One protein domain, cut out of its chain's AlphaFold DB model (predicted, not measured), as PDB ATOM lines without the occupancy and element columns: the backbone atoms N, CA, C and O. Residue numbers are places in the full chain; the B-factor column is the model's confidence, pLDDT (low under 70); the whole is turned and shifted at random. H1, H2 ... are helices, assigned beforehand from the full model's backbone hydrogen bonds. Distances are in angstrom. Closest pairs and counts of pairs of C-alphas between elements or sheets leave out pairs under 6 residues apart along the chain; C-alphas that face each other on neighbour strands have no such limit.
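What this domain is: This is residues 9 to 62 of the 133 residues of an uncharacterized protein of Schistocephalus solidus (UniProt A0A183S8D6). The chain makes an open, flat zigzag: H1, then short H2, which meets long H3 at a corner. Residues 9 to 17 of H1 and 54 to 62, nearly all in H3, stick out. The printed part has 54 residues with three named helices, H1, H2, H3, and no named strand; it is all helix, loose, with a radius of gyration of the C-alphas of 13.1 A, spanning 35 by 34 by 14 A.

How they stand to each other: Start with H1, residues 9 to 24; it is close to but not clearly touching H2, residues 29 to 37, about perpendicular at 89 degrees, the closest C-alphas being Leu 22 and Pro 29, 7.3 A apart. H2 and H3, residues 39 to 61, touch only at the corner, H3 with residues 41 to 42 alone; their closest C-alphas, Leu 35 and Trp 42, are 5.1 A apart. These two run opposite ways at a steep tilt of 49 degrees. H1 and H3 are apart. In H1, H2 and H3 every O i to N i+4 pair is within hydrogen-bond range.

Where its parts are: Find C-alpha 9 at (104.917, -80.814, 8.141); H1 runs 22.9 A from there. H2 covers 13.3 A. H3 runs 32.8 A to C-alpha 61 at (84.195, -81.029, -19.058).

The domain as a whole: Gln 37 and Ser 62 have the C-alphas farthest apart, 38.0 A. Both links are tight, and the printed part has no cut. Look for pLDDT under 70 at residues 32, 35 to 36 and 62.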
ATOM      1  N   GLY A   9     106.183 -81.419   8.555       82.69
ATOM      2  CA  GLY A   9     104.917 -80.814   8.141       82.69
ATOM      3  C   GLY A   9     104.552 -81.123   6.683       82.69
ATOM      4  O   GLY A   9     103.403 -81.448   6.392       82.69
ATOM      5  N   GLU A  10     105.521 -81.082   5.767       81.75
ATOM      6  CA  GLU A  10     105.327 -81.437   4.354       81.75
ATOM      7  C   GLU A  10     104.961 -82.906   4.170       81.75
ATOM      8  O   GLU A  10     103.987 -83.225   3.484       81.75
ATOM      9  N   LYS A  11     105.679 -83.802   4.854       86.69
ATOM     10  CA  LYS A  11     105.381 -85.236   4.845       86.69
ATOM     11  C   LYS A  11     103.972 -85.522   5.368       86.69
ATOM     12  O   LYS A  11     103.266 -86.361   4.804       86.69
ATOM     13  N   ARG A  12     103.537 -84.804   6.410       89.25
ATOM     14  CA  ARG A  12     102.175 -84.906   6.953       89.25
ATOM     15  C   ARG A  12     101.125 -84.449   5.934       89.25
ATOM     16  O   ARG A  12     100.211 -85.215   5.636       89.25
ATOM     17  N   ARG A  13     101.311 -83.270   5.328       89.44
ATOM     18  CA  ARG A  13     100.407 -82.729   4.292       89.44
ATOM     19  C   ARG A  13     100.287 -83.650   3.076       89.44
ATOM     20  O   ARG A  13      99.186 -83.880   2.571       89.44
ATOM     21  N   TYR A  14     101.408 -84.205   2.617       88.56
ATOM     22  CA  TYR A  14     101.427 -85.158   1.508       88.56
ATOM     23  C   TYR A  14     100.641 -86.433   1.844       88.56
ATOM     24  O   TYR A  14      99.776 -86.846   1.070       88.56
ATOM     25  N   LYS A  15     100.873 -87.023   3.025       90.81
ATOM     26  CA  LYS A  15     100.182 -88.243   3.476       90.81
ATOM     27  C   LYS A  15      98.664 -88.056   3.565       90.81
ATOM     28  O   LYS A  15      97.909 -88.930   3.136       90.81
ATOM     29  N   GLU A  16      98.203 -86.926   4.094       90.88
ATOM     30  CA  GLU A  16      96.771 -86.605   4.188       90.88
ATOM     31  C   GLU A  16      96.133 -86.450   2.802       90.88
ATOM     32  O   GLU A  16      95.070 -87.019   2.535       90.88
ATOM     33  N   THR A  17      96.819 -85.753   1.891       93.81
ATOM     34  CA  THR A  17      96.374 -85.570   0.501       93.81
ATOM     35  C   THR A  17      96.277 -86.907  -0.236       93.81
ATOM     36  O   THR A  17      95.273 -87.185  -0.897       93.81
ATOM     37  N   LEU A  18      97.286 -87.767  -0.084       85.56
ATOM     38  CA  LEU A  18      97.296 -89.112  -0.654       85.56
ATOM     39  C   LEU A  18      96.140 -89.957  -0.101       85.56
ATOM     40  O   LEU A  18      95.393 -90.559  -0.868       85.56
ATOM     41  N   THR A  19      95.924 -89.929   1.216       85.69
ATOM     42  CA  THR A  19      94.836 -90.672   1.876       85.69
ATOM     43  C   THR A  19      93.460 -90.229   1.370       85.69
ATOM     44  O   THR A  19      92.587 -91.062   1.116       85.69
ATOM     45  N   LYS A  20      93.257 -88.920   1.182       90.31
ATOM     46  CA  LYS A  20      92.015 -88.361   0.631       90.31
ATOM     47  C   LYS A  20      91.771 -88.820  -0.812       90.31
ATOM     48  O   LYS A  20      90.661 -89.242  -1.130       90.31
ATOM     49  N   SER A  21      92.803 -88.792  -1.655       86.56
ATOM     50  CA  SER A  21      92.723 -89.242  -3.051       86.56
ATOM     51  C   SER A  21      92.417 -90.738  -3.165       86.56
ATOM     52  O   SER A  21      91.559 -91.126  -3.954       86.56
ATOM     53  N   LEU A  22      93.051 -91.576  -2.338       85.19
ATOM     54  CA  LEU A  22      92.806 -93.024  -2.320       85.19
ATOM     55  C   LEU A  22      91.353 -93.345  -1.944       85.19
ATOM     56  O   LEU A  22      90.696 -94.111  -2.647       85.19
ATOM     57  N   LYS A  23      90.799 -92.681  -0.917       83.81
ATOM     58  CA  LYS A  23      89.372 -92.806  -0.556       83.81
ATOM     59  C   LYS A  23      88.447 -92.395  -1.706       83.81
ATOM     60  O   LYS A  23      87.482 -93.094  -1.996       83.81
ATOM     61  N   GLN A  24      88.754 -91.296  -2.395       83.69
ATOM     62  CA  GLN A  24      87.959 -90.803  -3.528       83.69
ATOM     63  C   GLN A  24      87.969 -91.759  -4.736       83.69
ATOM     64  O   GLN A  24      87.020 -91.795  -5.530       83.69
ATOM     65  N   LEU A  25      89.050 -92.519  -4.885       81.31
ATOM     66  CA  LEU A  25      89.213 -93.538  -5.914       81.31
ATOM     67  C   LEU A  25      88.737 -94.931  -5.452       81.31
ATOM     68  O   LEU A  25      88.803 -95.865  -6.242       81.31
ATOM     69  N   GLN A  26      88.205 -95.057  -4.227       77.69
ATOM     70  CA  GLN A  26      87.781 -96.323  -3.605       77.69
ATOM     71  C   GLN A  26      88.913 -97.362  -3.517       77.69
ATOM     72  O   GLN A  26      88.714 -98.560  -3.701       77.69
ATOM     73  N   ILE A  27      90.123 -96.883  -3.235       78.81
ATOM     74  CA  ILE A  27      91.343 -97.681  -3.141       78.81
ATOM     75  C   ILE A  27      91.619 -97.982  -1.675       78.81
ATOM     76  O   ILE A  27      91.878 -97.062  -0.895       78.81
ATOM     77  N   ASN A  28      91.576 -99.257  -1.286       78.25
ATOM     78  CA  ASN A  28      92.002 -99.656   0.052       78.25
ATOM     79  C   ASN A  28      93.544 -99.585   0.133       78.25
ATOM     80  O   ASN A  28      94.216-100.248  -0.660       78.25
ATOM     81  N   PRO A  29      94.124 -98.812   1.072       70.75
ATOM     82  CA  PRO A  29      95.573 -98.718   1.228       70.75
ATOM     83  C   PRO A  29      96.247-100.058   1.562       70.75
ATOM     84  O   PRO A  29      97.349-100.291   1.085       70.75
ATOM     85  N   ALA A  30      95.597-100.967   2.299       73.50
ATOM     86  CA  ALA A  30      96.165-102.293   2.586       73.50
ATOM     87  C   ALA A  30      96.238-103.169   1.323       73.50
ATOM     88  O   ALA A  30      97.221-103.861   1.080       73.50
ATOM     89  N   THR A  31      95.221-103.071   0.468       74.00
ATOM     90  CA  THR A  31      95.201-103.731  -0.843       74.00
ATOM     91  C   THR A  31      96.230-103.116  -1.794       74.00
ATOM     92  O   THR A  31      96.768-103.811  -2.639       74.00
ATOM     93  N   CYS A  32      96.553-101.827  -1.656       67.25
ATOM     94  CA  CYS A  32      97.583-101.162  -2.458       67.25
ATOM     95  C   CYS A  32      98.978-101.779  -2.252       67.25
ATOM     96  O   CYS A  32      99.738-101.892  -3.209       67.25
ATOM     97  N   GLU A  33      99.307-102.176  -1.023       75.62
ATOM     98  CA  GLU A  33     100.602-102.773  -0.681       75.62
ATOM     99  C   GLU A  33     100.698-104.229  -1.163       75.62
ATOM    100  O   GLU A  33     101.681-104.595  -1.803       75.62
ATOM    101  N   ASP A  34      99.629-105.009  -0.995       77.75
ATOM    102  CA  ASP A  34      99.489-106.364  -1.553       77.75
ATOM    103  C   ASP A  34      99.597-106.367  -3.092       77.75
ATOM    104  O   ASP A  34     100.396-107.086  -3.692       77.75
ATOM    105  N   LEU A  35      98.899-105.432  -3.747       67.69
ATOM    106  CA  LEU A  35      98.984-105.234  -5.193       67.69
ATOM    107  C   LEU A  35     100.363-104.747  -5.652       67.69
ATOM    108  O   LEU A  35     100.691-104.929  -6.818       67.69
ATOM    109  N   SER A  36     101.163-104.109  -4.792       66.12
ATOM    110  CA  SER A  36     102.509-103.650  -5.161       66.12
ATOM    111  C   SER A  36     103.523-104.794  -5.249       66.12
ATOM    112  O   SER A  36     104.505-104.682  -5.986       66.12
ATOM    113  N   GLN A  37     103.257-105.909  -4.556       77.44
ATOM    114  CA  GLN A  37     104.054-107.133  -4.657       77.44
ATOM    115  C   GLN A  37     103.751-107.895  -5.955       77.44
ATOM    116  O   GLN A  37     104.664-108.437  -6.583       77.44
ATOM    117  N   ASP A  38     102.501-107.855  -6.427       85.12
ATOM    118  CA  ASP A  38     102.112-108.361  -7.745       85.12
ATOM    119  C   ASP A  38     102.119-107.244  -8.806       85.12
ATOM    120  O   ASP A  38     101.130-106.558  -9.083       85.12
ATOM    121  N   ARG A  39     103.253-107.120  -9.500       84.38
ATOM    122  CA  ARG A  39     103.467-106.170 -10.607       84.38
ATOM    123  C   ARG A  39     102.368-106.206 -11.683       84.38
ATOM    124  O   ARG A  39     102.116-105.180 -12.328       84.38
ATOM    125  N   LEU A  40     101.744-107.357 -11.939       86.25
ATOM    126  CA  LEU A  40     100.679-107.477 -12.935       86.25
ATOM    127  C   LEU A  40      99.352-106.945 -12.384       86.25
ATOM    128  O   LEU A  40      98.651-106.210 -13.091       86.25
ATOM    129  N   ALA A  41      99.037-107.257 -11.130       85.00
ATOM    130  CA  ALA A  41      97.865-106.730 -10.447       85.00
ATOM    131  C   ALA A  41      97.951-105.203 -10.274       85.00
ATOM    132  O   ALA A  41      96.994-104.504 -10.620       85.00
ATOM    133  N   TRP A  42      99.123-104.662  -9.913       87.31
ATOM    134  CA  TRP A  42      99.383-103.216  -9.879       87.31
ATOM    135  C   TRP A  42      99.064-102.530 -11.210       87.31
ATOM    136  O   TRP A  42      98.358-101.521 -11.267       87.31
ATOM    137  N   ARG A  43      99.548-103.098 -12.322       90.38
ATOM    138  CA  ARG A  43      99.322-102.537 -13.662       90.38
ATOM    139  C   ARG A  43      97.839-102.504 -14.018       90.38
ATOM    140  O   ARG A  43      97.373-101.503 -14.563       90.38
ATOM    141  N   ARG A  44      97.102-103.585 -13.737       90.69
ATOM    142  CA  ARG A  44      95.648-103.647 -13.971       90.69
ATOM    143  C   ARG A  44      94.931-102.592 -13.138       90.69
ATOM    144  O   ARG A  44      94.088-101.870 -13.658       90.69
ATOM    145  N   TYR A  45      95.334-102.461 -11.882       87.19
ATOM    146  CA  TYR A  45      94.747-101.530 -10.942       87.19
ATOM    147  C   TYR A  45      94.915-100.065 -11.354       87.19
ATOM    148  O   TYR A  45      93.933 -99.330 -11.470       87.19
ATOM    149  N   VAL A  46      96.147 -99.657 -11.665       87.56
ATOM    150  CA  VAL A  46      96.458 -98.302 -12.145       87.56
ATOM    151  C   VAL A  46      95.724 -97.999 -13.452       87.56
ATOM    152  O   VAL A  46      95.199 -96.898 -13.621       87.56
ATOM    153  N   LYS A  47      95.627 -98.974 -14.368       92.81
ATOM    154  CA  LYS A  47      94.890 -98.817 -15.630       92.81
ATOM    155  C   LYS A  47      93.405 -98.534 -15.385       92.81
ATOM    156  O   LYS A  47      92.859 -97.610 -15.984       92.81
ATOM    157  N   THR A  48      92.775 -99.279 -14.476       94.62
ATOM    158  CA  THR A  48      91.372 -99.068 -14.091       94.62
ATOM    159  C   THR A  48      91.176 -97.726 -13.384       94.62
ATOM    160  O   THR A  48      90.282 -96.965 -13.750       94.62
ATOM    161  N   GLY A  49      92.034 -97.391 -12.416       92.38
ATOM    162  CA  GLY A  49      91.965 -96.122 -11.686       92.38
ATOM    163  C   GLY A  49      92.115 -94.900 -12.599       92.38
ATOM    164  O   GLY A  49      91.362 -93.935 -12.463       92.38
ATOM    165  N   SER A  50      93.026 -94.970 -13.574       92.69
ATOM    166  CA  SER A  50      93.222 -93.933 -14.594       92.69
ATOM    167  C   SER A  50      91.978 -93.745 -15.470       92.69
ATOM    168  O   SER A  50      91.492 -92.623 -15.615       92.69
ATOM    169  N   ALA A  51      91.385 -94.836 -15.968       94.69
ATOM    170  CA  ALA A  51      90.163 -94.767 -16.770       94.69
ATOM    171  C   ALA A  51      88.990 -94.131 -15.998       94.69
ATOM    172  O   ALA A  51      88.271 -93.291 -16.538       94.69
ATOM    173  N   ILE A  52      88.826 -94.476 -14.715       94.69
ATOM    174  CA  ILE A  52      87.799 -93.884 -13.842       94.69
ATOM    175  C   ILE A  52      88.047 -92.385 -13.636       94.69
ATOM    176  O   ILE A  52      87.106 -91.588 -13.664       94.69
ATOM    177  N   TYR A  53      89.299 -91.993 -13.397       90.69
ATOM    178  CA  TYR A  53      89.663 -90.590 -13.226       90.69
ATOM    179  C   TYR A  53      89.357 -89.773 -14.490       90.69
ATOM    180  O   TYR A  53      88.699 -88.733 -14.394       90.69
ATOM    181  N   GLU A  54      89.754 -90.264 -15.666       93.50
ATOM    182  CA  GLU A  54      89.500 -89.589 -16.941       93.50
ATOM    183  C   GLU A  54      88.006 -89.513 -17.266       93.50
ATOM    184  O   GLU A  54      87.529 -88.455 -17.670       93.50
ATOM    185  N   ALA A  55      87.227 -90.563 -16.988       91.38
ATOM    186  CA  ALA A  55      85.772 -90.520 -17.139       91.38
ATOM    187  C   ALA A  55      85.136 -89.422 -16.266       91.38
ATOM    188  O   ALA A  55      84.313 -88.635 -16.738       91.38
ATOM    189  N   LYS A  56      85.567 -89.298 -15.003       91.38
ATOM    190  CA  LYS A  56      85.107 -88.230 -14.095       91.38
ATOM    191  C   LYS A  56      85.536 -86.842 -14.575       91.38
ATOM    192  O   LYS A  56      84.780 -85.881 -14.437       91.38
ATOM    193  N   ARG A  57      86.744 -86.712 -15.123       88.38
ATOM    194  CA  ARG A  57      87.251 -85.461 -15.702       88.38
ATOM    195  C   ARG A  57      86.470 -85.072 -16.957       88.38
ATOM    196  O   ARG A  57      86.126 -83.903 -17.097       88.38
ATOM    197  N   ALA A  58      86.158 -86.029 -17.825       88.50
ATOM    198  CA  ALA A  58      85.349 -85.825 -19.021       88.50
ATOM    199  C   ALA A  58      83.916 -85.402 -18.666       88.50
ATOM    200  O   ALA A  58      83.429 -84.413 -19.203       88.50
ATOM    201  N   ALA A  59      83.290 -86.049 -17.679       86.06
ATOM    202  CA  ALA A  59      81.965 -85.668 -17.182       86.06
ATOM    203  C   ALA A  59      81.920 -84.247 -16.585       86.06
ATOM    204  O   ALA A  59      80.892 -83.590 -16.623       86.06
ATOM    205  N   ARG A  60      83.038 -83.736 -16.054       81.31
ATOM    206  CA  ARG A  60      83.148 -82.337 -15.592       81.31
ATOM    207  C   ARG A  60      83.425 -81.339 -16.715       81.31
ATOM    208  O   ARG A  60      83.238 -80.146 -16.516       81.31
ATOM    209  N   LYS A  61      83.927 -81.819 -17.852       71.31
ATOM    210  CA  LYS A  61      84.195 -81.029 -19.058       71.31
ATOM    211  C   LYS A  61      83.028 -81.034 -20.038       71.31
ATOM    212  O   LYS A  61      83.064 -80.249 -20.982       71.31
ATOM    213  N   SER A  62      82.019 -81.890 -19.851       64.06
ATOM    214  CA  SER A  62      80.770 -81.721 -20.585       64.06
ATOM    215  C   SER A  62      80.255 -80.317 -20.288       64.06
ATOM    216  O   SER A  62      80.283 -79.935 -19.112       64.06
TER     217      SER A  62